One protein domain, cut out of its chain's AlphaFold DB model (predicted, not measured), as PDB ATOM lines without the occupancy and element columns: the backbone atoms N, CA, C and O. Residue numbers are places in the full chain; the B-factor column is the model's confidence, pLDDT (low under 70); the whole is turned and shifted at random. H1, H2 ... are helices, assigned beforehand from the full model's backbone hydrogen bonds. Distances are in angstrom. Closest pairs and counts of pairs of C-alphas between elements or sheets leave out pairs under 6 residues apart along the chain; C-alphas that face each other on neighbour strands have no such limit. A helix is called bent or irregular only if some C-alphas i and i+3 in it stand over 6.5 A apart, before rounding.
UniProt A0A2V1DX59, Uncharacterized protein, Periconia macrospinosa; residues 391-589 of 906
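This is residues 391 to 589 of the 906 residues of an uncharacterized protein of Periconia macrospinosa (UniProt A0A2V1DX59). What is the main picture? Helices H2 to H6 make a core of mostly crossed helices, with H3 nearest its middle, and H7 packs on H4. H1 lies at one end of the longest axis and the crossing pair H8 and H9 at the other; residues 409 to 415, of which 413 to 415 belong to H1, stick out. What is it built of? The printed part has 199 residues with nine named helices, H1 to H9 in order, and no named strand; the class is all helix, though under half of the residues, 91, are in named elements. It is compact, with a radius of gyration of the C-alphas of 16.9 A and spans of 57 by 39 by 34 A.

Where does the first helix sit? H1, residues 413 to 427, touches residues 508 to 513 alone of H6, residues 507 to 518, the hub that touches four helices. Their closest C-alphas, of Ser 427 and Pro 509, are 4.4 A apart, at a steep tilt of 61 degrees, the same way. What else does the hub touch? H3, residues 459 to 464, touches it at C-alphas 463 and 514, 5.1 A apart, the closest. H4, residues 466 to 474, touches H3 only at the corner, C-alphas 462 and 468 being closest at 5.6 A, and touches residues 514 to 518 alone of H6, C-alphas 466 and 517 being closest at 4.6 A. Residues 481 to 485 alone of H5, residues 477 to 491, touch residues 507 to 511 alone of H6, with C-alphas 482 and 507 closest at 5.7 A. How do the others sit? H2, residues 451 to 457, touches H5 at a shallow tilt of 29 degrees, the same way, with C-alphas 456 and 488 closest at 5.5 A. H7, residues 535 to 541, touches H4 at a shallow tilt of 19 degrees, opposite ways, with C-alphas 467 and 541 closest at 5.1 A. H8, residues 558 to 563, touches residues 581 to 585 alone of H9, residues 576 to 589, about perpendicular at 81 degrees, with C-alphas 559 and 585 closest at 5.9 A. What do the backbones show? Every O i to N i+4 pair is within hydrogen-bond range in H1, H2, H3, H4, H6, H7, H8 and H9, and 8 of 11 are in H5. H5 is irregular: C-alphas 479 and 482 are 8.1 A apart.

Where are the anchors? H1 begins at C-alpha 413, (19.968, -9.472, -67.794), and H9 ends at C-alpha 589, (-10.197, -4.091, -24.113). How long are the longer helices? From first to last C-alpha H1 is 20.7 A, H9 20.1 A, H5 17.6 A, H6 16.8 A and H4 12.3 A.

How far does it reach? The two C-alphas farthest apart, of Trp 411 and Gln 587, are 57.3 A apart. Is it cut, and which links are long? The printed part has no cut; the links H1 to H2, H5 to H6, H6 to H7, H7 to H8 and H8 to H9 are long. Where is confidence low? The pLDDT is under 70 in residues 391 to 413, 478 and 568 to 569, with a mean of 88.8 for the printed part.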
ATOM      1  N   GLU A 391      28.397  -9.481 -47.096       52.22
ATOM      2  CA  GLU A 391      29.408 -10.262 -46.387       52.22
ATOM      3  C   GLU A 391      29.767  -9.636 -45.025       52.22
ATOM      4  O   GLU A 391      29.927  -8.421 -44.881       52.22
ATOM      5  N   GLY A 392      29.908 -10.472 -43.991       55.66
ATOM      6  CA  GLY A 392      29.946 -10.069 -42.577       55.66
ATOM      7  C   GLY A 392      29.890 -11.264 -41.623       55.66
ATOM      8  O   GLY A 392      30.210 -12.384 -42.017       55.66
ATOM      9  N   ALA A 393      29.452 -11.045 -40.381       57.38
ATOM     10  CA  ALA A 393      29.199 -12.108 -39.402       57.38
ATOM     11  C   ALA A 393      27.691 -12.252 -39.143       57.38
ATOM     12  O   ALA A 393      26.962 -11.265 -39.160       57.38
ATOM     13  N   VAL A 394      27.199 -13.478 -38.935       63.38
ATOM     14  CA  VAL A 394      25.803 -13.691 -38.505       63.38
ATOM     15  C   VAL A 394      25.662 -13.185 -37.059       63.38
ATOM     16  O   VAL A 394      26.500 -13.558 -36.236       63.38
ATOM     17  N   PRO A 395      24.639 -12.376 -36.718       65.75
ATOM     18  CA  PRO A 395      24.424 -11.919 -35.345       65.75
ATOM     19  C   PRO A 395      24.362 -13.072 -34.328       65.75
ATOM     20  O   PRO A 395      23.780 -14.131 -34.589       65.75
ATOM     21  N   VAL A 396      24.962 -12.876 -33.151       69.31
ATOM     22  CA  VAL A 396      25.098 -13.921 -32.119       69.31
ATOM     23  C   VAL A 396      23.725 -14.436 -31.676       69.31
ATOM     24  O   VAL A 396      22.852 -13.661 -31.303       69.31
ATOM     25  N   GLY A 397      23.533 -15.758 -31.704       69.94
ATOM     26  CA  GLY A 397      22.261 -16.410 -31.361       69.94
ATOM     27  C   GLY A 397      21.300 -16.614 -32.541       69.94
ATOM     28  O   GLY A 397      20.238 -17.215 -32.369       69.94
ATOM     29  N   HIS A 398      21.662 -16.179 -33.752       58.81
ATOM     30  CA  HIS A 398      20.848 -16.363 -34.952       58.81
ATOM     31  C   HIS A 398      21.329 -17.581 -35.752       58.81
ATOM     32  O   HIS A 398      22.518 -17.745 -36.009       58.81
ATOM     33  N   LYS A 399      20.394 -18.446 -36.166       65.94
ATOM     34  CA  LYS A 399      20.685 -19.501 -37.146       65.94
ATOM     35  C   LYS A 399      20.997 -18.865 -38.501       65.94
ATOM     36  O   LYS A 399      20.331 -17.904 -38.885       65.94
ATOM     37  N   TYR A 400      21.959 -19.442 -39.213       61.66
ATOM     38  CA  TYR A 400      22.185 -19.160 -40.627       61.66
ATOM     39  C   TYR A 400      20.962 -19.639 -41.427       61.66
ATOM     40  O   TYR A 400      20.457 -20.735 -41.174       61.66
ATOM     41  N   LEU A 401      20.452 -18.795 -42.324       58.12
ATOM     42  CA  LEU A 401      19.304 -19.082 -43.186       58.12
ATOM     43  C   LEU A 401      19.784 -18.955 -44.632       58.12
ATOM     44  O   LEU A 401      20.132 -17.858 -45.052       58.12
ATOM     45  N   ASN A 402      19.797 -20.057 -45.384       55.16
ATOM     46  CA  ASN A 402      20.267 -20.095 -46.780       55.16
ATOM     47  C   ASN A 402      19.170 -19.680 -47.781       55.16
ATOM     48  O   ASN A 402      19.160 -20.123 -48.927       55.16
ATOM     49  N   GLU A 403      18.193 -18.897 -47.333       55.88
ATOM     50  CA  GLU A 403      16.988 -18.566 -48.090       55.88
ATOM     51  C   GLU A 403      17.252 -17.313 -48.939       55.88
ATOM     52  O   GLU A 403      16.829 -16.204 -48.619       55.88
ATOM     53  N   ILE A 404      18.015 -17.518 -50.018       57.00
ATOM     54  CA  ILE A 404      18.351 -16.505 -51.024       57.00
ATOM     55  C   ILE A 404      17.092 -16.193 -51.840       57.00
ATOM     56  O   ILE A 404      16.660 -16.985 -52.679       57.00
ATOM     57  N   ASP A 405      16.493 -15.030 -51.595       54.22
ATOM     58  CA  ASP A 405      15.275 -14.624 -52.292       54.22
ATOM     59  C   ASP A 405      15.617 -13.999 -53.652       54.22
ATOM     60  O   ASP A 405      16.176 -12.905 -53.750       54.22
ATOM     61  N   HIS A 406      15.225 -14.719 -54.700       52.97
ATOM     62  CA  HIS A 406      15.388 -14.395 -56.118       52.97
ATOM     63  C   HIS A 406      16.783 -14.659 -56.697       52.97
ATOM     64  O   HIS A 406      17.673 -13.813 -56.801       52.97
ATOM     65  N   GLU A 407      16.887 -15.865 -57.216       56.50
ATOM     66  CA  GLU A 407      17.870 -16.283 -58.190       56.50
ATOM     67  C   GLU A 407      17.446 -15.844 -59.604       56.50
ATOM     68  O   GLU A 407      16.371 -16.228 -60.071       56.50
ATOM     69  N   ILE A 408      18.286 -15.082 -60.312       57.88
ATOM     70  CA  ILE A 408      18.133 -14.864 -61.760       57.88
ATOM     71  C   ILE A 408      19.162 -15.728 -62.487       57.88
ATOM     72  O   ILE A 408      20.356 -15.679 -62.187       57.88
ATOM     73  N   GLY A 409      18.705 -16.513 -63.465       58.84
ATOM     74  CA  GLY A 409      19.609 -17.211 -64.380       58.84
ATOM     75  C   GLY A 409      20.417 -16.185 -65.191       58.84
ATOM     76  O   GLY A 409      19.810 -15.254 -65.731       58.84
ATOM     77  N   PRO A 410      21.752 -16.316 -65.309       57.72
ATOM     78  CA  PRO A 410      22.623 -15.271 -65.869       57.72
ATOM     79  C   PRO A 410      22.275 -14.849 -67.308       57.72
ATOM     80  O   PRO A 410      22.633 -13.753 -67.737       57.72
ATOM     81  N   TRP A 411      21.518 -15.677 -68.030       57.66
ATOM     82  CA  TRP A 411      21.011 -15.436 -69.382       57.66
ATOM     83  C   TRP A 411      19.890 -14.384 -69.487       57.66
ATOM     84  O   TRP A 411      19.546 -13.977 -70.594       57.66
ATOM     85  N   PHE A 412      19.334 -13.885 -68.376       66.56
ATOM     86  CA  PHE A 412      18.236 -12.904 -68.394       66.56
ATOM     87  C   PHE A 412      18.608 -11.537 -67.775       66.56
ATOM     88  O   PHE A 412      17.946 -11.073 -66.842       66.56
ATOM     89  N   PRO A 413      19.610 -10.800 -68.307       67.00
ATOM     90  CA  PRO A 413      19.968  -9.472 -67.794       67.00
ATOM     91  C   PRO A 413      18.812  -8.462 -67.910       67.00
ATOM     92  O   PRO A 413      18.626  -7.628 -67.025       67.00
ATOM     93  N   ARG A 414      17.955  -8.593 -68.936       76.62
ATOM     94  CA  ARG A 414      16.709  -7.812 -69.058       76.62
ATOM     95  C   ARG A 414      15.716  -8.107 -67.923       76.62
ATOM     96  O   ARG A 414      14.996  -7.199 -67.514       76.62
ATOM     97  N   GLU A 415      15.683  -9.335 -67.393       78.69
ATOM     98  CA  GLU A 415      14.882  -9.647 -66.203       78.69
ATOM     99  C   GLU A 415      15.478  -8.981 -64.961       78.69
ATOM    100  O   GLU A 415      14.723  -8.410 -64.181       78.69
ATOM    101  N   LYS A 416      16.810  -8.952 -64.803       80.00
ATOM    102  CA  LYS A 416      17.452  -8.229 -63.690       80.00
ATOM    103  C   LYS A 416      17.040  -6.758 -63.665       80.00
ATOM    104  O   LYS A 416      16.529  -6.289 -62.648       80.00
ATOM    105  N   ASP A 417      17.162  -6.056 -64.790       82.44
ATOM    106  CA  ASP A 417      16.742  -4.654 -64.898       82.44
ATOM    107  C   ASP A 417      15.241  -4.467 -64.645       82.44
ATOM    108  O   ASP A 417      14.827  -3.501 -63.997       82.44
ATOM    109  N   PHE A 418      14.408  -5.388 -65.140       86.31
ATOM    110  CA  PHE A 418      12.967  -5.372 -64.905       86.31
ATOM    111  C   PHE A 418      12.636  -5.541 -63.416       86.31
ATOM    112  O   PHE A 418      11.923  -4.706 -62.861       86.31
ATOM    113  N   ARG A 419      13.201  -6.556 -62.752       83.00
ATOM    114  CA  ARG A 419      13.004  -6.846 -61.324       83.00
ATOM    115  C   ARG A 419      13.505  -5.705 -60.444       83.00
ATOM    116  O   ARG A 419      12.827  -5.349 -59.487       83.00
ATOM    117  N   VAL A 420      14.631  -5.074 -60.789       86.00
ATOM    118  CA  VAL A 420      15.130  -3.882 -60.082       86.00
ATOM    119  C   VAL A 420      14.172  -2.699 -60.254       86.00
ATOM    120  O   VAL A 420      13.771  -2.099 -59.258       86.00
ATOM    121  N   LYS A 421      13.715  -2.388 -61.477       90.75
ATOM    122  CA  LYS A 421      12.719  -1.320 -61.724       90.75
ATOM    123  C   LYS A 421      11.397  -1.582 -60.997       90.75
ATOM    124  O   LYS A 421      10.810  -0.673 -60.405       90.75
ATOM    125  N   GLU A 422      10.934  -2.825 -61.012       91.50
ATOM    126  CA  GLU A 422       9.737  -3.261 -60.301       91.50
ATOM    127  C   GLU A 422       9.911  -3.133 -58.782       91.50
ATOM    128  O   GLU A 422       9.023  -2.633 -58.085       91.50
ATOM    129  N   ALA A 423      11.080  -3.508 -58.264       91.31
ATOM    130  CA  ALA A 423      11.383  -3.418 -56.850       91.31
ATOM    131  C   ALA A 423      11.553  -1.976 -56.361       91.31
ATOM    132  O   ALA A 423      11.083  -1.672 -55.269       91.31
ATOM    133  N   ILE A 424      12.107  -1.064 -57.170       93.75
ATOM    134  CA  ILE A 424      12.082   0.388 -56.911       93.75
ATOM    135  C   ILE A 424      10.625   0.875 -56.804       93.75
ATOM    136  O   ILE A 424      10.243   1.544 -55.846       93.75
ATOM    137  N   LYS A 425       9.755   0.469 -57.736       95.19
ATOM    138  CA  LYS A 425       8.324   0.815 -57.698       95.19
ATOM    139  C   LYS A 425       7.598   0.239 -56.471       95.19
ATOM    140  O   LYS A 425       6.695   0.883 -55.932       95.19
ATOM    141  N   LYS A 426       7.974  -0.960 -56.015       94.31
ATOM    142  CA  LYS A 426       7.473  -1.579 -54.774       94.31
ATOM    143  C   LYS A 426       8.054  -0.904 -53.516       94.31
ATOM    144  O   LYS A 426       7.315  -0.712 -52.554       94.31
ATOM    145  N   SER A 427       9.320  -0.474 -53.524       95.69
ATOM    146  CA  SER A 427      10.015   0.150 -52.382       95.69
ATOM    147  C   SER A 427       9.405   1.502 -51.976       95.69
ATOM    148  O   SER A 427       9.411   1.863 -50.794       95.69
ATOM    149  N   ALA A 428       8.796   2.215 -52.929       95.75
ATOM    150  CA  ALA A 428       8.065   3.457 -52.691       95.75
ATOM    151  C   ALA A 428       6.782   3.273 -51.850       95.75
ATOM    152  O   ALA A 428       6.384   4.184 -51.128       95.75
ATOM    153  N   ARG A 429       6.130   2.102 -51.901       96.12
ATOM    154  CA  ARG A 429       4.857   1.850 -51.196       96.12
ATOM    155  C   ARG A 429       5.087   1.647 -49.692       96.12
ATOM    156  O   ARG A 429       6.025   0.929 -49.345       96.12
ATOM    157  N   PRO A 430       4.266   2.199 -48.781       96.94
ATOM    158  CA  PRO A 430       4.342   1.836 -47.366       96.94
ATOM    159  C   PRO A 430       4.012   0.349 -47.173       96.94
ATOM    160  O   PRO A 430       3.258  -0.241 -47.950       96.94
ATOM    161  N   ILE A 431       4.575  -0.255 -46.129       97.00
ATOM    162  CA  ILE A 431       4.220  -1.607 -45.701       97.00
ATOM    163  C   ILE A 431       2.813  -1.524 -45.111       97.00
ATOM    164  O   ILE A 431       2.569  -0.770 -44.166       97.00
ATOM    165  N   MET A 432       1.885  -2.264 -45.715       95.44
ATOM    166  CA  MET A 432       0.469  -2.243 -45.352       95.44
ATOM    167  C   MET A 432       0.235  -2.849 -43.965       95.44
ATOM    168  O   MET A 432       0.980  -3.726 -43.528       95.44
ATOM    169  N   ASN A 433      -0.844  -2.413 -43.306       94.62
ATOM    170  CA  ASN A 433      -1.221  -2.839 -41.955       94.62
ATOM    171  C   ASN A 433      -0.065  -2.670 -40.952       94.62
ATOM    172  O   ASN A 433       0.290  -3.615 -40.265       94.62
ATOM    173  N   ALA A 434       0.553  -1.493 -40.907       96.38
ATOM    174  CA  ALA A 434       1.584  -1.126 -39.941       96.38
ATOM    175  C   ALA A 434       1.487   0.383 -39.649       96.38
ATOM    176  O   ALA A 434       1.005   1.109 -40.526       96.38
ATOM    177  N   PRO A 435       1.992   0.869 -38.495       97.19
ATOM    178  CA  PRO A 435       2.083   2.303 -38.220       97.19
ATOM    179  C   PRO A 435       2.807   3.042 -39.351       97.19
ATOM    180  O   PRO A 435       3.704   2.482 -39.995       97.19
ATOM    181  N   MET A 436       2.416   4.283 -39.631       97.31
ATOM    182  CA  MET A 436       2.992   5.041 -40.744       97.31
ATOM    183  C   MET A 436       4.304   5.700 -40.311       97.31
ATOM    184  O   MET A 436       4.388   6.261 -39.228       97.31
ATOM    185  N   TRP A 437       5.330   5.702 -41.167       97.12
ATOM    186  CA  TRP A 437       6.640   6.278 -40.811       97.12
ATOM    187  C   TRP A 437       6.600   7.798 -40.545       97.12
ATOM    188  O   TRP A 437       7.538   8.320 -39.955       97.12
ATOM    189  N   VAL A 438       5.541   8.506 -40.958       97.38
ATOM    190  CA  VAL A 438       5.301   9.935 -40.648       97.38
ATOM    191  C   VAL A 438       4.800  10.173 -39.215       97.38
ATOM    192  O   VAL A 438       4.589  11.313 -38.807       97.38
ATOM    193  N   GLU A 439       4.561   9.105 -38.460       97.62
ATOM    194  CA  GLU A 439       4.081   9.145 -37.081       97.62
ATOM    195  C   GLU A 439       5.268   8.997 -36.134       97.62
ATOM    196  O   GLU A 439       6.179   8.213 -36.396       97.62
ATOM    197  N   ASP A 440       5.281   9.752 -35.038       97.88
ATOM    198  CA  ASP A 440       6.360   9.666 -34.057       97.88
ATOM    199  C   ASP A 440       6.276   8.364 -33.264       97.88
ATOM    200  O   ASP A 440       5.190   7.820 -33.053       97.88
ATOM    201  N   LEU A 441       7.419   7.878 -32.793       97.69
ATOM    202  CA  LEU A 441       7.467   6.669 -31.982       97.69
ATOM    203  C   LEU A 441       7.187   7.008 -30.511       97.69
ATOM    204  O   LEU A 441       7.707   8.011 -30.012       97.69
ATOM    205  N   PRO A 442       6.417   6.174 -29.786       97.06
ATOM    206  CA  PRO A 442       6.199   6.334 -28.354       97.06
ATOM    207  C   PRO A 442       7.440   5.819 -27.611       97.06
ATOM    208  O   PRO A 442       7.429   4.739 -27.025       97.06
ATOM    209  N   TRP A 443       8.546   6.569 -27.706       96.38
ATOM    210  CA  TRP A 443       9.882   6.162 -27.249       96.38
ATOM    211  C   TRP A 443       9.903   5.650 -25.804       96.38
ATOM    212  O   TRP A 443      10.548   4.641 -25.535       96.38
ATOM    213  N   ASP A 444       9.145   6.286 -24.911       95.88
ATOM    214  CA  ASP A 444       9.051   5.911 -23.494       95.88
ATOM    215  C   ASP A 444       8.297   4.583 -23.277       95.88
ATOM    216  O   ASP A 444       8.531   3.864 -22.305       95.88
ATOM    217  N   GLU A 445       7.389   4.214 -24.188       95.50
ATOM    218  CA  GLU A 445       6.649   2.952 -24.116       95.50
ATOM    219  C   GLU A 445       7.415   1.781 -24.750       95.50
ATOM    220  O   GLU A 445       7.198   0.631 -24.350       95.50
ATOM    221  N   ILE A 446       8.309   2.054 -25.709       96.31
ATOM    222  CA  ILE A 446       9.115   1.047 -26.423       96.31
ATOM    223  C   ILE A 446      10.515   0.833 -25.835       96.31
ATOM    224  O   ILE A 446      11.334   0.152 -26.447       96.31
ATOM    225  N   ASP A 447      10.792   1.365 -24.645       94.31
ATOM    226  CA  ASP A 447      12.032   1.062 -23.931       94.31
ATOM    227  C   ASP A 447      12.221  -0.460 -23.735       94.31
ATOM    228  O   ASP A 447      11.271  -1.206 -23.466       94.31
ATOM    229  N   GLY A 448      13.457  -0.925 -23.926       94.12
ATOM    230  CA  GLY A 448      13.827  -2.343 -23.897       94.12
ATOM    231  C   GLY A 448      13.312  -3.208 -25.062       94.12
ATOM    232  O   GLY A 448      13.423  -4.435 -24.982       94.12
ATOM    233  N   ILE A 449      12.748  -2.632 -26.133       96.81
ATOM    234  CA  ILE A 449      12.318  -3.393 -27.320       96.81
ATOM    235  C   ILE A 449      13.510  -4.057 -28.034       96.81
ATOM    236  O   ILE A 449      14.531  -3.423 -28.300       96.81
ATOM    237  N   SER A 450      13.391  -5.344 -28.382       95.94
ATOM    238  CA  SER A 450      14.408  -6.024 -29.200       95.94
ATOM    239  C   SER A 450      14.301  -5.636 -30.682       95.94
ATOM    240  O   SER A 450      13.228  -5.259 -31.148       95.94
ATOM    241  N   ILE A 451      15.392  -5.762 -31.452       95.69
ATOM    242  CA  ILE A 451      15.423  -5.376 -32.878       95.69
ATOM    243  C   ILE A 451      14.339  -6.111 -33.683       95.69
ATOM    244  O   ILE A 451      13.657  -5.493 -34.500       95.69
ATOM    245  N   GLU A 452      14.101  -7.401 -33.423       94.94
ATOM    246  CA  GLU A 452      13.034  -8.147 -34.103       94.94
ATOM    247  C   GLU A 452      11.638  -7.668 -33.737       94.94
ATOM    248  O   GLU A 452      10.770  -7.617 -34.602       94.94
ATOM    249  N   GLU A 453      11.412  -7.312 -32.474       96.19
ATOM    250  CA  GLU A 453      10.133  -6.753 -32.043       96.19
ATOM    251  C   GLU A 453       9.932  -5.365 -32.656       96.19
ATOM    252  O   GLU A 453       8.848  -5.071 -33.155       96.19
ATOM    253  N   PHE A 454      10.984  -4.550 -32.746       97.44
ATOM    254  CA  PHE A 454      10.926  -3.266 -33.436       97.44
ATOM    255  C   PHE A 454      10.561  -3.436 -34.920       97.44
ATOM    256  O   PHE A 454       9.657  -2.766 -35.414       97.44
ATOM    257  N   ILE A 455      11.194  -4.380 -35.623       97.06
ATOM    258  CA  ILE A 455      10.875  -4.712 -37.021       97.06
ATOM    259  C   ILE A 455       9.442  -5.262 -37.156       97.06
ATOM    260  O   ILE A 455       8.740  -4.919 -38.105       97.06
ATOM    261  N   LEU A 456       8.979  -6.092 -36.218       96.06
ATOM    262  CA  LEU A 456       7.639  -6.689 -36.230       96.06
ATOM    263  C   LEU A 456       6.527  -5.640 -36.037       96.06
ATOM    264  O   LEU A 456       5.510  -5.660 -36.742       96.06
ATOM    265  N   TYR A 457       6.716  -4.726 -35.085       97.06
ATOM    266  CA  TYR A 457       5.716  -3.738 -34.680       97.06
ATOM    267  C   TYR A 457       5.797  -2.432 -35.497       97.06
ATOM    268  O   TYR A 457       4.758  -1.912 -35.907       97.06
ATOM    269  N   PHE A 458       7.000  -1.956 -35.847       97.88
ATOM    270  CA  PHE A 458       7.245  -0.667 -36.519       97.88
ATOM    271  C   PHE A 458       8.063  -0.794 -37.831       97.88
ATOM    272  O   PHE A 458       9.062  -0.095 -38.024       97.88
ATOM    273  N   PRO A 459       7.663  -1.645 -38.800       98.00
ATOM    274  CA  PRO A 459       8.475  -1.928 -39.987       98.00
ATOM    275  C   PRO A 459       8.619  -0.744 -40.950       98.00
ATOM    276  O   PRO A 459       9.620  -0.639 -41.656       98.00
ATOM    277  N   ASN A 460       7.637   0.163 -41.004       98.06
ATOM    278  CA  ASN A 460       7.759   1.377 -41.810       98.06
ATOM    279  C   ASN A 460       8.852   2.288 -41.237       98.06
ATOM    280  O   ASN A 460       9.694   2.758 -41.994       98.06
ATOM    281  N   HIS A 461       8.901   2.471 -39.916       98.25
ATOM    282  CA  HIS A 461       9.964   3.207 -39.228       98.25
ATOM    283  C   HIS A 461      11.325   2.542 -39.432       98.25
ATOM    284  O   HIS A 461      12.246   3.196 -39.911       98.25
ATOM    285  N   ALA A 462      11.421   1.227 -39.201       97.56
ATOM    286  CA  ALA A 462      12.649   0.444 -39.380       97.56
ATOM    287  C   ALA A 462      13.258   0.554 -40.793       97.56
ATOM    288  O   ALA A 462      14.468   0.432 -40.960       97.56
ATOM    289  N   THR A 463      12.423   0.783 -41.812       97.19
ATOM    290  CA  THR A 463      12.835   0.811 -43.227       97.19
ATOM    291  C   THR A 463      12.858   2.203 -43.856       97.19
ATOM    292  O   THR A 463      13.273   2.330 -45.009       97.19
ATOM    293  N   LYS A 464      12.413   3.246 -43.140       97.38
ATOM    294  CA  LYS A 464      12.381   4.631 -43.643       97.38
ATOM    295  C   LYS A 464      13.085   5.653 -42.764       97.38
ATOM    296  O   LYS A 464      13.528   6.652 -43.316       97.38
ATOM    297  N   TRP A 465      13.198   5.453 -41.452       98.06
ATOM    298  CA  TRP A 465      13.910   6.402 -40.593       98.06
ATOM    299  C   TRP A 465      15.421   6.204 -40.760       98.06
ATOM    300  O   TRP A 465      15.891   5.095 -40.491       98.06
ATOM    301  N   PRO A 466      16.183   7.234 -41.185       98.12
ATOM    302  CA  PRO A 466      17.614   7.110 -41.450       98.12
ATOM    303  C   PRO A 466      18.388   6.472 -40.301       98.12
ATOM    304  O   PRO A 466      19.100   5.491 -40.515       98.12
ATOM    305  N   GLY A 467      18.198   6.983 -39.080       97.31
ATOM    306  CA  GLY A 467      18.905   6.522 -37.885       97.31
ATOM    307  C   GLY A 467      18.689   5.047 -37.580       97.31
ATOM    308  O   GLY A 467      19.635   4.305 -37.325       97.31
ATOM    309  N   ILE A 468      17.437   4.601 -37.670       97.50
ATOM    310  CA  ILE A 468      17.051   3.222 -37.364       97.50
ATOM    311  C   ILE A 468      17.523   2.271 -38.470       97.50
ATOM    312  O   ILE A 468      18.055   1.203 -38.172       97.50
ATOM    313  N   ALA A 469      17.395   2.663 -39.742       97.06
ATOM    314  CA  ALA A 469      17.899   1.869 -40.859       97.06
ATOM    315  C   ALA A 469      19.431   1.702 -40.787       97.06
ATOM    316  O   ALA A 469      19.938   0.597 -40.997       97.06
ATOM    317  N   LEU A 470      20.155   2.770 -40.428       96.56
ATOM    318  CA  LEU A 470      21.600   2.742 -40.197       96.56
ATOM    319  C   LEU A 470      21.967   1.849 -39.003       96.56
ATOM    320  O   LEU A 470      22.836   0.991 -39.144       96.56
ATOM    321  N   TYR A 471      21.276   1.983 -37.865       96.38
ATOM    322  CA  TYR A 471      21.477   1.125 -36.693       96.38
ATOM    323  C   TYR A 471      21.311  -0.360 -37.048       96.38
ATOM    324  O   TYR A 471      22.208  -1.157 -36.779       96.38
ATOM    325  N   ILE A 472      20.230  -0.732 -37.746       94.94
ATOM    326  CA  ILE A 472      20.001  -2.112 -38.207       94.94
ATOM    327  C   ILE A 472      21.164  -2.595 -39.099       94.94
ATOM    328  O   ILE A 472      21.647  -3.711 -38.910       94.94
ATOM    329  N   ARG A 473      21.681  -1.762 -40.020       91.62
ATOM    330  CA  ARG A 473      22.858  -2.124 -40.838       91.62
ATOM    331  C   ARG A 473      24.133  -2.325 -40.024       91.62
ATOM    332  O   ARG A 473      24.892  -3.238 -40.326       91.62
ATOM    333  N   CYS A 474      24.379  -1.503 -39.010       92.12
ATOM    334  CA  CYS A 474      25.596  -1.611 -38.201       92.12
ATOM    335  C   CYS A 474      25.556  -2.835 -37.268       92.12
ATOM    336  O   CYS A 474      26.582  -3.452 -36.997       92.12
ATOM    337  N   GLN A 475      24.358  -3.276 -36.872       90.38
ATOM    338  CA  GLN A 475      24.141  -4.515 -36.115       90.38
ATOM    339  C   GLN A 475      24.206  -5.801 -36.982       90.38
ATOM    340  O   GLN A 475      23.828  -6.874 -36.510       90.38
ATOM    341  N   ASN A 476      24.683  -5.728 -38.237       86.75
ATOM    342  CA  ASN A 476      24.784  -6.841 -39.202       86.75
ATOM    343  C   ASN A 476      23.446  -7.564 -39.495       86.75
ATOM    344  O   ASN A 476      23.424  -8.741 -39.866       86.75
ATOM    345  N   TRP A 477      22.310  -6.880 -39.332       83.69
ATOM    346  CA  TRP A 477      20.979  -7.453 -39.582       83.69
ATOM    347  C   TRP A 477      20.608  -7.540 -41.070       83.69
ATOM    348  O   TRP A 477      19.711  -8.289 -41.446       83.69
ATOM    349  N   ASP A 478      21.325  -6.827 -41.930       68.12
ATOM    350  CA  ASP A 478      21.257  -6.909 -43.392       68.12
ATOM    351  C   ASP A 478      21.630  -8.266 -43.968       68.12
ATOM    352  O   ASP A 478      21.016  -8.705 -44.932       68.12
ATOM    353  N   ARG A 479      22.548  -8.992 -43.327       71.25
ATOM    354  CA  ARG A 479      22.842 -10.393 -43.683       71.25
ATOM    355  C   ARG A 479      21.637 -11.316 -43.506       71.25
ATOM    356  O   ARG A 479      21.690 -12.499 -43.816       71.25
ATOM    357  N   LEU A 480      20.586 -10.784 -42.893       78.75
ATOM    358  CA  LEU A 480      19.322 -11.420 -42.616       78.75
ATOM    359  C   LEU A 480      18.181 -10.614 -43.261       78.75
ATOM    360  O   LEU A 480      17.069 -10.647 -42.743       78.75
ATOM    361  N   PHE A 481      18.400  -9.911 -44.384       88.06
ATOM    362  CA  PHE A 481      17.339  -9.197 -45.114       88.06
ATOM    363  C   PHE A 481      16.134 -10.096 -45.424       88.06
ATOM    364  O   PHE A 481      14.992  -9.675 -45.217       88.06
ATOM    365  N   TYR A 482      16.380 -11.355 -45.804       85.12
ATOM    366  CA  TYR A 482      15.345 -12.385 -45.893       85.12
ATOM    367  C   TYR A 482      14.561 -12.548 -44.585       85.12
ATOM    368  O   TYR A 482      13.332 -12.506 -44.568       85.12
ATOM    369  N   ARG A 483      15.259 -12.657 -43.451       86.44
ATOM    370  CA  ARG A 483      14.635 -12.760 -42.129       86.44
ATOM    371  C   ARG A 483      13.863 -11.499 -41.753       86.44
ATOM    372  O   ARG A 483      12.803 -11.632 -41.160       86.44
ATOM    373  N   ILE A 484      14.354 -10.302 -42.080       92.75
ATOM    374  CA  ILE A 484      13.634  -9.041 -41.849       92.75
ATOM    375  C   ILE A 484      12.324  -9.063 -42.649       92.75
ATOM    376  O   ILE A 484      11.256  -8.872 -42.067       92.75
ATOM    377  N   ALA A 485      12.373  -9.392 -43.945       93.25
ATOM    378  CA  ALA A 485      11.178  -9.552 -44.775       93.25
ATOM    379  C   ALA A 485      10.228 -10.625 -44.210       93.25
ATOM    380  O   ALA A 485       9.030 -10.375 -44.077       93.25
ATOM    381  N   ARG A 486      10.753 -11.779 -43.773       90.75
ATOM    382  CA  ARG A 486       9.989 -12.842 -43.103       90.75
ATOM    383  C   ARG A 486       9.347 -12.360 -41.801       90.75
ATOM    384  O   ARG A 486       8.176 -12.646 -41.607       90.75
ATOM    385  N   ILE A 487      10.045 -11.628 -40.929       93.62
ATOM    386  CA  ILE A 487       9.493 -11.079 -39.672       93.62
ATOM    387  C   ILE A 487       8.332 -10.126 -39.981       93.62
ATOM    388  O   ILE A 487       7.272 -10.225 -39.364       93.62
ATOM    389  N   ILE A 488       8.498  -9.258 -40.983       95.62
ATOM    390  CA  ILE A 488       7.447  -8.346 -41.448       95.62
ATOM    391  C   ILE A 488       6.247  -9.150 -41.969       95.62
ATOM    392  O   ILE A 488       5.132  -8.988 -41.477       95.62
ATOM    393  N   ASN A 489       6.462 -10.077 -42.903       94.56
ATOM    394  CA  ASN A 489       5.406 -10.910 -43.484       94.56
ATOM    395  C   ASN A 489       4.752 -11.854 -42.450       94.56
ATOM    396  O   ASN A 489       3.572 -12.194 -42.567       94.56
ATOM    397  N   LEU A 490       5.475 -12.252 -41.402       91.31
ATOM    398  CA  LEU A 490       4.963 -13.023 -40.268       91.31
ATOM    399  C   LEU A 490       4.016 -12.165 -39.430       91.31
ATOM    400  O   LEU A 490       2.884 -12.574 -39.168       91.31
ATOM    401  N   GLY A 491       4.439 -10.941 -39.099       93.44
ATOM    402  CA  GLY A 491       3.613  -9.941 -38.425       93.44
ATOM    403  C   GLY A 491       2.370  -9.544 -39.217       93.44
ATOM    404  O   GLY A 491       1.343  -9.263 -38.612       93.44
ATOM    405  N   ARG A 492       2.415  -9.565 -40.552       94.56
ATOM    406  CA  ARG A 492       1.268  -9.230 -41.418       94.56
ATOM    407  C   ARG A 492       0.453 -10.434 -41.897       94.56
ATOM    408  O   ARG A 492      -0.526 -10.248 -42.613       94.56
ATOM    409  N   GLY A 493       0.815 -11.655 -41.494       92.88
ATOM    410  CA  GLY A 493       0.107 -12.884 -41.878       92.88
ATOM    411  C   GLY A 493       0.279 -13.300 -43.347       92.88
ATOM    412  O   GLY A 493      -0.456 -14.159 -43.819       92.88
ATOM    413  N   THR A 494       1.244 -12.720 -44.065       92.75
ATOM    414  CA  THR A 494       1.508 -12.945 -45.499       92.75
ATOM    415  C   THR A 494       2.684 -13.891 -45.780       92.75
ATOM    416  O   THR A 494       2.882 -14.294 -46.921       92.75
ATOM    417  N   HIS A 495       3.427 -14.308 -44.746       89.12
ATOM    418  CA  HIS A 495       4.598 -15.200 -44.836       89.12
ATOM    419  C   HIS A 495       4.359 -16.563 -45.512       89.12
ATOM    420  O   HIS A 495       5.296 -17.112 -46.077       89.12
ATOM    421  N   ASN A 496       3.136 -17.102 -45.472       83.38
ATOM    422  CA  ASN A 496       2.790 -18.397 -46.077       83.38
ATOM    423  C   ASN A 496       2.146 -18.267 -47.469       83.38
ATOM    424  O   ASN A 496       1.508 -19.211 -47.939       83.38
ATOM    425  N   SER A 497       2.230 -17.101 -48.114       82.50
ATOM    426  CA  SER A 497       1.693 -16.960 -49.465       82.50
ATOM    427  C   SER A 497       2.560 -17.719 -50.480       82.50
ATOM    428  O   SER A 497       3.758 -17.447 -50.549       82.50
ATOM    429  N   PRO A 498       1.985 -18.607 -51.316       77.62
ATOM    430  CA  PRO A 498       2.706 -19.194 -52.446       77.62
ATOM    431  C   PRO A 498       2.940 -18.178 -53.577       77.62
ATOM    432  O   PRO A 498       3.791 -18.394 -54.432       77.62
ATOM    433  N   ASP A 499       2.177 -17.080 -53.591       84.88
ATOM    434  CA  ASP A 499       2.374 -15.948 -54.493       84.88
ATOM    435  C   ASP A 499       3.239 -14.880 -53.793       84.88
ATOM    436  O   ASP A 499       2.787 -14.310 -52.787       84.88
ATOM    437  N   PRO A 500       4.458 -14.581 -54.283       80.94
ATOM    438  CA  PRO A 500       5.319 -13.568 -53.683       80.94
ATOM    439  C   PRO A 500       4.742 -12.150 -53.792       80.94
ATOM    440  O   PRO A 500       5.114 -11.300 -52.984       80.94
ATOM    441  N   ASP A 501       3.832 -11.849 -54.726       87.12
ATOM    442  CA  ASP A 501       3.220 -10.514 -54.850       87.12
ATOM    443  C   ASP A 501       2.147 -10.230 -53.789       87.12
ATOM    444  O   ASP A 501       1.770  -9.077 -53.566       87.12
ATOM    445  N   MET A 502       1.710 -11.271 -53.080       90.62
ATOM    446  CA  MET A 502       0.857 -11.176 -51.895       90.62
ATOM    447  C   MET A 502       1.666 -11.009 -50.594       90.62
ATOM    448  O   MET A 502       1.077 -10.755 -49.538       90.62
ATOM    449  N   ALA A 503       3.001 -11.123 -50.641       92.06
ATOM    450  CA  ALA A 503       3.865 -10.781 -49.514       92.06
ATOM    451  C   ALA A 503       3.752  -9.281 -49.191       92.06
ATOM    452  O   ALA A 503       3.715  -8.431 -50.081       92.06
ATOM    453  N   SER A 504       3.722  -8.924 -47.904       94.94
ATOM    454  CA  SER A 504       3.652  -7.512 -47.495       94.94
ATOM    455  C   SER A 504       4.931  -6.743 -47.827       94.94
ATOM    456  O   SER A 504       4.881  -5.528 -48.027       94.94
ATOM    457  N   ILE A 505       6.059  -7.449 -47.907       95.44
ATOM    458  CA  ILE A 505       7.312  -6.961 -48.471       95.44
ATOM    459  C   ILE A 505       8.132  -8.122 -49.060       95.44
ATOM    460  O   ILE A 505       8.163  -9.214 -48.498       95.44
ATOM    461  N   GLN A 506       8.802  -7.874 -50.185       92.12
ATOM    462  CA  GLN A 506       9.810  -8.764 -50.782       92.12
ATOM    463  C   GLN A 506      11.213  -8.264 -50.388       92.12
ATOM    464  O   GLN A 506      11.380  -7.072 -50.104       92.12
ATOM    465  N   VAL A 507      12.221  -9.142 -50.399       90.69
ATOM    466  CA  VAL A 507      13.594  -8.816 -49.957       90.69
ATOM    467  C   VAL A 507      14.195  -7.636 -50.717       90.69
ATOM    468  O   VAL A 507      14.669  -6.680 -50.106       90.69
ATOM    469  N   LEU A 508      14.111  -7.628 -52.047       89.94
ATOM    470  CA  LEU A 508      14.721  -6.557 -52.833       89.94
ATOM    471  C   LEU A 508      14.071  -5.166 -52.597       89.94
ATOM    472  O   LEU A 508      14.791  -4.208 -52.300       89.94
ATOM    473  N   PRO A 509      12.731  -5.002 -52.622       94.12
ATOM    474  CA  PRO A 509      12.085  -3.759 -52.190       94.12
ATOM    475  C   PRO A 509      12.477  -3.292 -50.779       94.12
ATOM    476  O   PRO A 509      12.522  -2.085 -50.538       94.12
ATOM    477  N   LEU A 510      12.754  -4.218 -49.852       95.19
ATOM    478  CA  LEU A 510      13.236  -3.920 -48.500       95.19
ATOM    479  C   LEU A 510      14.671  -3.370 -48.500       95.19
ATOM    480  O   LEU A 510      14.913  -2.326 -47.893       95.19
ATOM    481  N   MET A 511      15.594  -4.013 -49.219       93.50
ATOM    482  CA  MET A 511      16.974  -3.534 -49.375       93.50
ATOM    483  C   MET A 511      17.005  -2.114 -49.952       93.50
ATOM    484  O   MET A 511      17.650  -1.224 -49.399       93.50
ATOM    485  N   ILE A 512      16.226  -1.872 -51.013       94.94
ATOM    486  CA  ILE A 512      16.129  -0.561 -51.670       94.94
ATOM    487  C   ILE A 512      15.557   0.499 -50.712       94.94
ATOM    488  O   ILE A 512      16.073   1.616 -50.666       94.94
ATOM    489  N   LYS A 513      14.534   0.171 -49.902       96.62
ATOM    490  CA  LYS A 513      14.012   1.087 -48.863       96.62
ATOM    491  C   LYS A 513      15.105   1.522 -47.888       96.62
ATOM    492  O   LYS A 513      15.269   2.723 -47.680       96.62
ATOM    493  N   MET A 514      15.843   0.564 -47.326       96.50
ATOM    494  CA  MET A 514      16.884   0.851 -46.336       96.50
ATOM    495  C   MET A 514      18.072   1.600 -46.946       96.50
ATOM    496  O   MET A 514      18.559   2.540 -46.325       96.50
ATOM    497  N   GLN A 515      18.472   1.288 -48.185       95.69
ATOM    498  CA  GLN A 515      19.482   2.073 -48.904       95.69
ATOM    499  C   GLN A 515      19.052   3.540 -49.045       95.69
ATOM    500  O   GLN A 515      19.819   4.438 -48.711       95.69
ATOM    501  N   HIS A 516      17.814   3.800 -49.484       96.75
ATOM    502  CA  HIS A 516      17.295   5.168 -49.592       96.75
ATOM    503  C   HIS A 516      17.200   5.890 -48.242       96.75
ATOM    504  O   HIS A 516      17.434   7.093 -48.202       96.75
ATOM    505  N   ALA A 517      16.881   5.188 -47.150       97.44
ATOM    506  CA  ALA A 517      16.859   5.784 -45.813       97.44
ATOM    507  C   ALA A 517      18.269   6.192 -45.344       97.44
ATOM    508  O   ALA A 517      18.450   7.286 -44.818       97.44
ATOM    509  N   ILE A 518      19.278   5.347 -45.573       97.19
ATOM    510  CA  ILE A 518      20.665   5.593 -45.134       97.19
ATOM    511  C   ILE A 518      21.363   6.650 -45.995       97.19
ATOM    512  O   ILE A 518      22.207   7.391 -45.486       97.19
ATOM    513  N   ARG A 519      20.953   6.805 -47.262       97.25
ATOM    514  CA  ARG A 519      21.435   7.878 -48.149       97.25
ATOM    515  C   ARG A 519      21.203   9.297 -47.629       97.25
ATOM    516  O   ARG A 519      21.830  10.226 -48.122       97.25
ATOM    517  N   PHE A 520      20.365   9.462 -46.609       97.12
ATOM    518  CA  PHE A 520      20.257  10.697 -45.835       97.12
ATOM    519  C   PHE A 520      21.592  11.119 -45.184       97.12
ATOM    520  O   PHE A 520      21.899  12.305 -45.162       97.12
ATOM    521  N   PHE A 521      22.384  10.171 -44.666       97.38
ATOM    522  CA  PHE A 521      23.685  10.457 -44.039       97.38
ATOM    523  C   PHE A 521      24.847  10.431 -45.034       97.38
ATOM    524  O   PHE A 521      25.796  11.194 -44.898       97.38
ATOM    525  N   ASN A 522      24.780   9.540 -46.025       96.69
ATOM    526  CA  ASN A 522      25.791   9.399 -47.069       96.69
ATOM    527  C   ASN A 522      25.092   9.210 -48.429       96.69
ATOM    528  O   ASN A 522      24.691   8.085 -48.733       96.69
ATOM    529  N   PRO A 523      24.933  10.269 -49.248       96.94
ATOM    530  CA  PRO A 523      24.208  10.208 -50.522       96.94
ATOM    531  C   PRO A 523      24.695   9.121 -51.489       96.94
ATOM    532  O   PRO A 523      23.882   8.533 -52.211       96.94
ATOM    533  N   ASP A 524      25.991   8.805 -51.451       96.06
ATOM    534  CA  ASP A 524      26.634   7.821 -52.325       96.06
ATOM    535  C   ASP A 524      26.468   6.371 -51.834       96.06
ATOM    536  O   ASP A 524      26.786   5.434 -52.564       96.06
ATOM    537  N   TYR A 525      25.913   6.163 -50.632       95.19
ATOM    538  CA  TYR A 525      25.773   4.849 -50.003       95.19
ATOM    539  C   TYR A 525      25.092   3.810 -50.913       95.19
ATOM    540  O   TYR A 525      23.955   3.999 -51.375       95.19
ATOM    541  N   ASN A 526      25.763   2.679 -51.134       92.75
ATOM    542  CA  ASN A 526      25.203   1.488 -51.758       92.75
ATOM    543  C   ASN A 526      24.912   0.430 -50.684       92.75
ATOM    544  O   ASN A 526      25.645   0.304 -49.709       92.75
ATOM    545  N   ILE A 527      23.858  -0.371 -50.857       88.19
ATOM    546  CA  ILE A 527      23.519  -1.412 -49.883       88.19
ATOM    547  C   ILE A 527      24.612  -2.482 -49.749       88.19
ATOM    548  O   ILE A 527      24.714  -3.083 -48.682       88.19
ATOM    549  N   GLY A 528      25.441  -2.681 -50.782       83.94
ATOM    550  CA  GLY A 528      26.621  -3.550 -50.722       83.94
ATOM    551  C   GLY A 528      27.741  -3.027 -49.810       83.94
ATOM    552  O   GLY A 528      28.538  -3.822 -49.317       83.94
ATOM    553  N   ASP A 529      27.775  -1.723 -49.529       88.12
ATOM    554  CA  ASP A 529      28.797  -1.117 -48.680       88.12
ATOM    555  C   ASP A 529      28.466  -1.340 -47.198       88.12
ATOM    556  O   ASP A 529      27.317  -1.185 -46.755       88.12
ATOM    557  N   ARG A 530      29.484  -1.640 -46.385       87.12
ATOM    558  CA  ARG A 530      29.337  -1.531 -44.928       87.12
ATOM    559  C   ARG A 530      29.344  -0.053 -44.528       87.12
ATOM    560  O   ARG A 530      30.235   0.673 -44.970       87.12
ATOM    561  N   PRO A 531      28.410   0.405 -43.677       90.88
ATOM    562  CA  PRO A 531      28.495   1.742 -43.109       90.88
ATOM    563  C   PRO A 531      29.784   1.887 -42.293       90.88
ATOM    564  O   PRO A 531      30.039   1.089 -41.394       90.88
ATOM    565  N   ASN A 532      30.590   2.902 -42.604       92.75
ATOM    566  CA  ASN A 532      31.768   3.266 -41.819       92.75
ATOM    567  C   ASN A 532      31.399   4.404 -40.859       92.75
ATOM    568  O   ASN A 532      31.671   5.570 -41.132       92.75
ATOM    569  N   VAL A 533      30.697   4.046 -39.785       95.31
ATOM    570  CA  VAL A 533      30.267   4.940 -38.701       95.31
ATOM    571  C   VAL A 533      30.583   4.277 -37.364       95.31
ATOM    572  O   VAL A 533      30.543   3.050 -37.262       95.31
ATOM    573  N   ASP A 534      30.915   5.075 -36.355       96.44
ATOM    574  CA  ASP A 534      31.129   4.593 -34.991       96.44
ATOM    575  C   ASP A 534      29.810   4.479 -34.203       96.44
ATOM    576  O   ASP A 534      28.759   4.989 -34.602       96.44
ATOM    577  N   ASP A 535      29.863   3.770 -33.073       95.06
ATOM    578  CA  ASP A 535      28.697   3.562 -32.209       95.06
ATOM    579  C   ASP A 535      28.159   4.876 -31.620       95.06
ATOM    580  O   ASP A 535      26.954   4.987 -31.397       95.06
ATOM    581  N   GLU A 536      29.011   5.885 -31.406       97.12
ATOM    582  CA  GLU A 536      28.615   7.200 -30.884       97.12
ATOM    583  C   GLU A 536      27.716   7.928 -31.893       97.12
ATOM    584  O   GLU A 536      26.570   8.257 -31.569       97.12
ATOM    585  N   PHE A 537      28.153   8.037 -33.153       97.44
ATOM    586  CA  PHE A 537      27.356   8.581 -34.251       97.44
ATOM    587  C   PHE A 537      26.020   7.848 -34.408       97.44
ATOM    588  O   PHE A 537      24.984   8.489 -34.612       97.44
ATOM    589  N   ILE A 538      26.017   6.512 -34.302       96.38
ATOM    590  CA  ILE A 538      24.789   5.715 -34.411       96.38
ATOM    591  C   ILE A 538      23.820   6.031 -33.261       96.38
ATOM    592  O   ILE A 538      22.625   6.178 -33.518       96.38
ATOM    593  N   GLN A 539      24.296   6.159 -32.016       95.38
ATOM    594  CA  GLN A 539      23.443   6.497 -30.870       95.38
ATOM    595  C   GLN A 539      22.878   7.920 -30.970       95.38
ATOM    596  O   GLN A 539      21.674   8.109 -30.787       95.38
ATOM    597  N   GLU A 540      23.707   8.907 -31.327       97.19
ATOM    598  CA  GLU A 540      23.265  10.293 -31.540       97.19
ATOM    599  C   GLU A 540      22.199  10.390 -32.640       97.19
ATOM    600  O   GLU A 540      21.200  11.101 -32.500       97.19
ATOM    601  N   ASN A 541      22.376   9.631 -33.725       97.44
ATOM    602  CA  ASN A 541      21.519   9.701 -34.903       97.44
ATOM    603  C   ASN A 541      20.383   8.673 -34.926       97.44
ATOM    604  O   ASN A 541      19.566   8.721 -35.843       97.44
ATOM    605  N   MET A 542      20.257   7.776 -33.939       96.44
ATOM    606  CA  MET A 542      19.243   6.705 -33.936       96.44
ATOM    607  C   MET A 542      17.811   7.245 -34.100       96.44
ATOM    608  O   MET A 542      16.969   6.613 -34.742       96.44
ATOM    609  N   LYS A 543      17.539   8.435 -33.547       96.88
ATOM    610  CA  LYS A 543      16.230   9.109 -33.598       96.88
ATOM    611  C   LYS A 543      16.065  10.064 -34.791       96.88
ATOM    612  O   LYS A 543      15.020  10.708 -34.896       96.88
ATOM    613  N   THR A 544      17.054  10.161 -35.682       97.94
ATOM    614  CA  THR A 544      17.015  11.028 -36.868       97.94
ATOM    615  C   THR A 544      15.947  10.558 -37.854       97.94
ATOM    616  O   THR A 544      15.882   9.384 -38.233       97.94
ATOM    617  N   LYS A 545      15.099  11.506 -38.265       97.62
ATOM    618  CA  LYS A 545      13.890  11.296 -39.071       97.62
ATOM    619  C   LYS A 545      14.110  11.746 -40.527       97.62
ATOM    620  O   LYS A 545      15.030  12.523 -40.775       97.62
ATOM    621  N   PRO A 546      13.289  11.284 -41.490       97.19
ATOM    622  CA  PRO A 546      13.345  11.754 -42.879       97.19
ATOM    623  C   PRO A 546      13.151  13.272 -43.026       97.19
ATOM    624  O   PRO A 546      12.508  13.900 -42.187       97.19
ATOM    625  N   VAL A 547      13.650  13.853 -44.126       95.88
ATOM    626  CA  VAL A 547      13.494  15.292 -44.444       95.88
ATOM    627  C   VAL A 547      12.018  15.690 -44.575       95.88
ATOM    628  O   VAL A 547      11.623  16.774 -44.163       95.88
ATOM    629  N   ASP A 548      11.200  14.796 -45.128       95.06
ATOM    630  CA  ASP A 548       9.761  14.945 -45.360       95.06
ATOM    631  C   ASP A 548       8.897  14.526 -44.150       95.06
ATOM    632  O   ASP A 548       7.677  14.383 -44.259       95.06
ATOM    633  N   PHE A 549       9.507  14.339 -42.976       97.19
ATOM    634  CA  PHE A 549       8.786  14.040 -41.743       97.19
ATOM    635  C   PHE A 549       8.000  15.274 -41.238       97.19
ATOM    636  O   PHE A 549       8.555  16.373 -41.167       97.19
ATOM    637  N   PRO A 550       6.712  15.138 -40.864       96.25
ATOM    638  CA  PRO A 550       5.873  16.282 -40.511       96.25
ATOM    639  C   PRO A 550       6.315  16.967 -39.211       96.25
ATOM    640  O   PRO A 550       6.709  16.319 -38.245       96.25
ATOM    641  N   THR A 551       6.160  18.292 -39.153       96.50
ATOM    642  CA  THR A 551       6.539  19.128 -37.994       96.50
ATOM    643  C   THR A 551       5.728  18.846 -36.728       96.50
ATOM    644  O   THR A 551       6.257  18.956 -35.625       96.50
ATOM    645  N   CYS A 552       4.460  18.458 -36.879       95.00
ATOM    646  CA  CYS A 552       3.572  18.046 -35.791       95.00
ATOM    647  C   CYS A 552       3.085  16.610 -36.052       95.00
ATOM    648  O   CYS A 552       1.948  16.427 -36.503       95.00
ATOM    649  N   PRO A 553       3.931  15.588 -35.840       96.00
ATOM    650  CA  PRO A 553       3.550  14.204 -36.076       96.00
ATOM    651  C   PRO A 553       2.472  13.764 -35.083       96.00
ATOM    652  O   PRO A 553       2.478  14.140 -33.910       96.00
ATOM    653  N   ARG A 554       1.574  12.885 -35.529       97.25
ATOM    654  CA  ARG A 554       0.803  12.060 -34.595       97.25
ATOM    655  C   ARG A 554       1.758  11.043 -33.973       97.25
ATOM    656  O   ARG A 554       2.563  10.468 -34.696       97.25
ATOM    657  N   MET A 555       1.652  10.777 -32.676       97.69
ATOM    658  CA  MET A 555       2.356   9.644 -32.072       97.69
ATOM    659  C   MET A 555       1.651   8.332 -32.463       97.69
ATOM    660  O   MET A 555       0.427   8.211 -32.329       97.69
ATOM    661  N   ALA A 556       2.410   7.366 -32.976       96.56
ATOM    662  CA  ALA A 556       1.935   6.005 -33.185       96.56
ATOM    663  C   ALA A 556       1.645   5.381 -31.816       96.56
ATOM    664  O   ALA A 556       2.476   5.465 -30.915       96.56
ATOM    665  N   SER A 557       0.476   4.764 -31.635       95.31
ATOM    666  CA  SER A 557       0.172   4.124 -30.351       95.31
ATOM    667  C   SER A 557       0.662   2.678 -30.326       95.31
ATOM    668  O   SER A 557       0.566   1.946 -31.312       95.31
ATOM    669  N   VAL A 558       1.132   2.238 -29.163       93.88
ATOM    670  CA  VAL A 558       1.515   0.844 -28.900       93.88
ATOM    671  C   VAL A 558       0.356  -0.117 -29.208       93.88
ATOM    672  O   VAL A 558       0.537  -1.125 -29.887       93.88
ATOM    673  N   ALA A 559      -0.870   0.237 -28.820       92.31
ATOM    674  CA  ALA A 559      -2.066  -0.558 -29.107       92.31
ATOM    675  C   ALA A 559      -2.345  -0.733 -30.614       92.31
ATOM    676  O   ALA A 559      -2.711  -1.819 -31.057       92.31
ATOM    677  N   GLU A 560      -2.144   0.321 -31.402       93.69
ATOM    678  CA  GLU A 560      -2.292   0.301 -32.861       93.69
ATOM    679  C   GLU A 560      -1.224  -0.567 -33.537       93.69
ATOM    680  O   GLU A 560      -1.541  -1.346 -34.436       93.69
ATOM    681  N   ALA A 561       0.021  -0.513 -33.057       94.81
ATOM    682  CA  ALA A 561       1.079  -1.400 -33.531       94.81
ATOM    683  C   ALA A 561       0.751  -2.891 -33.280       94.81
ATOM    684  O   ALA A 561       1.087  -3.730 -34.114       94.81
ATOM    685  N   ASP A 562       0.056  -3.241 -32.187       94.44
ATOM    686  CA  ASP A 562      -0.378  -4.626 -31.909       94.44
ATOM    687  C   ASP A 562      -1.676  -5.043 -32.620       94.44
ATOM    688  O   ASP A 562      -1.843  -6.212 -32.980       94.44
ATOM    689  N   ASP A 563      -2.581  -4.107 -32.917       93.31
ATOM    690  CA  ASP A 563      -3.722  -4.367 -33.811       93.31
ATOM    691  C   ASP A 563      -3.263  -4.759 -35.235       93.31
ATOM    692  O   ASP A 563      -3.984  -5.456 -35.952       93.31
ATOM    693  N   HIS A 564      -2.035  -4.389 -35.609       92.38
ATOM    694  CA  HIS A 564      -1.377  -4.722 -36.871       92.38
ATOM    695  C   HIS A 564      -0.614  -6.061 -36.898       92.38
ATOM    696  O   HIS A 564      -0.220  -6.508 -37.982       92.38
ATOM    697  N   VAL A 565      -0.393  -6.718 -35.754       93.50
ATOM    698  CA  VAL A 565       0.345  -7.991 -35.678       93.50
ATOM    699  C   VAL A 565      -0.607  -9.192 -35.671       93.50
ATOM    700  O   VAL A 565      -1.549  -9.273 -34.883       93.50
ATOM    701  N   ALA A 566      -0.335 -10.169 -36.539       87.06
ATOM    702  CA  ALA A 566      -1.042 -11.443 -36.597       87.06
ATOM    703  C   ALA A 566      -0.903 -12.200 -35.259       87.06
ATOM    704  O   ALA A 566       0.160 -12.719 -34.907       87.06
ATOM    705  N   GLN A 567      -2.008 -12.248 -34.511       74.94
ATOM    706  CA  GLN A 567      -2.051 -12.607 -33.085       74.94
ATOM    707  C   GLN A 567      -1.590 -14.037 -32.751       74.94
ATOM    708  O   GLN A 567      -1.213 -14.296 -31.609       74.94
ATOM    709  N   TRP A 568      -1.641 -14.962 -33.716       66.69
ATOM    710  CA  TRP A 568      -1.596 -16.411 -33.460       66.69
ATOM    711  C   TRP A 568      -0.429 -17.157 -34.117       66.69
ATOM    712  O   TRP A 568      -0.298 -18.358 -33.907       66.69
ATOM    713  N   THR A 569       0.413 -16.481 -34.907       69.94
ATOM    714  CA  THR A 569       1.458 -17.146 -35.714       69.94
ATOM    715  C   THR A 569       2.870 -16.609 -35.508       69.94
ATOM    716  O   THR A 569       3.805 -17.202 -36.033       69.94
ATOM    717  N   ASN A 570       3.075 -15.504 -34.780       83.19
ATOM    718  CA  ASN A 570       4.421 -14.944 -34.640       83.19
ATOM    719  C   ASN A 570       5.263 -15.693 -33.584       83.19
ATOM    720  O   ASN A 570       4.800 -15.992 -32.486       83.19
ATOM    721  N   GLU A 571       6.522 -15.979 -33.911       86.25
ATOM    722  CA  GLU A 571       7.482 -16.694 -33.049       86.25
ATOM    723  C   GLU A 571       8.016 -15.840 -31.878       86.25
ATOM    724  O   GLU A 571       8.628 -16.356 -30.946       86.25
ATOM    725  N   PHE A 572       7.732 -14.535 -31.887       90.50
ATOM    726  CA  PHE A 572       8.201 -13.557 -30.899       90.50
ATOM    727  C   PHE A 572       7.231 -13.368 -29.723       90.50
ATOM    728  O   PHE A 572       7.563 -12.699 -28.751       90.50
ATOM    729  N   HIS A 573       6.065 -14.013 -29.759       90.62
ATOM    730  CA  HIS A 573       4.903 -13.744 -28.908       90.62
ATOM    731  C   HIS A 573       5.092 -13.931 -27.387       90.62
ATOM    732  O   HIS A 573       4.172 -13.600 -26.630       90.62
ATOM    733  N   ASN A 574       6.237 -14.481 -26.961       91.25
ATOM    734  CA  ASN A 574       6.656 -14.688 -25.568       91.25
ATOM    735  C   ASN A 574       7.780 -13.736 -25.113       91.25
ATOM    736  O   ASN A 574       8.139 -13.726 -23.931       91.25
ATOM    737  N   ARG A 575       8.349 -12.925 -26.014       93.19
ATOM    738  CA  ARG A 575       9.376 -11.935 -25.665       93.19
ATOM    739  C   ARG A 575       8.810 -10.834 -24.749       93.19
ATOM    740  O   ARG A 575       7.590 -10.661 -24.693       93.19
ATOM    741  N   PRO A 576       9.656 -10.135 -23.963       95.38
ATOM    742  CA  PRO A 576       9.193  -9.200 -22.935       95.38
ATOM    743  C   PRO A 576       8.298  -8.082 -23.479       95.38
ATOM    744  O   PRO A 576       7.218  -7.859 -22.932       95.38
ATOM    745  N   PHE A 577       8.694  -7.436 -24.581       95.56
ATOM    746  CA  PHE A 577       7.903  -6.361 -25.172       95.56
ATOM    747  C   PHE A 577       6.600  -6.907 -25.773       95.56
ATOM    748  O   PHE A 577       5.529  -6.433 -25.421       95.56
ATOM    749  N   SER A 578       6.644  -7.995 -26.542       94.50
ATOM    750  CA  SER A 578       5.456  -8.659 -27.113       94.50
ATOM    751  C   SER A 578       4.437  -9.116 -26.052       94.50
ATOM    752  O   SER A 578       3.231  -9.121 -26.305       94.50
ATOM    753  N   ARG A 579       4.890  -9.476 -24.841       94.06
ATOM    754  CA  ARG A 579       4.002  -9.725 -23.689       94.06
ATOM    755  C   ARG A 579       3.374  -8.433 -23.163       94.06
ATOM    756  O   ARG A 579       2.152  -8.388 -23.041       94.06
ATOM    757  N   LYS A 580       4.170  -7.373 -22.971       94.38
ATOM    758  CA  LYS A 580       3.688  -6.020 -22.628       94.38
ATOM    759  C   LYS A 580       2.614  -5.541 -23.620       94.38
ATOM    760  O   LYS A 580       1.566  -5.090 -23.180       94.38
ATOM    761  N   MET A 581       2.797  -5.745 -24.932       92.31
ATOM    762  CA  MET A 581       1.794  -5.412 -25.963       92.31
ATOM    763  C   MET A 581       0.444  -6.093 -25.714       92.31
ATOM    764  O   MET A 581      -0.598  -5.436 -25.690       92.31
ATOM    765  N   LYS A 582       0.461  -7.415 -25.494       91.06
ATOM    766  CA  LYS A 582      -0.744  -8.212 -25.225       91.06
ATOM    767  C   LYS A 582      -1.437  -7.786 -23.933       91.06
ATOM    768  O   LYS A 582      -2.664  -7.701 -23.905       91.06
ATOM    769  N   GLU A 583      -0.671  -7.507 -22.882       92.25
ATOM    770  CA  GLU A 583      -1.187  -7.015 -21.600       92.25
ATOM    771  C   GLU A 583      -1.833  -5.632 -21.758       92.25
ATOM    772  O   GLU A 583      -2.983  -5.449 -21.356       92.25
ATOM    773  N   THR A 584      -1.166  -4.687 -22.428       89.94
ATOM    774  CA  THR A 584      -1.711  -3.359 -22.755       89.94
ATOM    775  C   THR A 584      -2.990  -3.467 -23.589       89.94
ATOM    776  O   THR A 584      -3.988  -2.811 -23.286       89.94
ATOM    777  N   ARG A 585      -3.024  -4.350 -24.597       89.00
ATOM    778  CA  ARG A 585      -4.230  -4.623 -25.395       89.00
ATOM    779  C   ARG A 585      -5.371  -5.164 -24.537       89.00
ATOM    780  O   ARG A 585      -6.502  -4.699 -24.679       89.00
ATOM    781  N   PHE A 586      -5.093  -6.124 -23.654       91.88
ATOM    782  CA  PHE A 586      -6.088  -6.697 -22.749       91.88
ATOM    783  C   PHE A 586      -6.653  -5.630 -21.802       91.88
ATOM    784  O   PHE A 586      -7.871  -5.508 -21.682       91.88
ATOM    785  N   GLN A 587      -5.795  -4.783 -21.225       93.25
ATOM    786  CA  GLN A 587      -6.209  -3.648 -20.392       93.25
ATOM    787  C   GLN A 587      -7.093  -2.658 -21.166       93.25
ATOM    788  O   GLN A 587      -8.142  -2.261 -20.667       93.25
ATOM    789  N   ILE A 588      -6.742  -2.306 -22.408       90.00
ATOM    790  CA  ILE A 588      -7.555  -1.416 -23.259       90.00
ATOM    791  C   ILE A 588      -8.904  -2.057 -23.623       90.00
ATOM    792  O   ILE A 588      -9.925  -1.369 -23.678       90.00
ATOM    793  N   GLN A 589      -8.945  -3.369 -23.870       91.94
ATOM    794  CA  GLN A 589     -10.197  -4.091 -24.113       91.94
ATOM    795  C   GLN A 589     -11.075  -4.142 -22.857       91.94
ATOM    796  O   GLN A 589     -12.283  -3.925 -22.961       91.94
TER     797      GLN A 589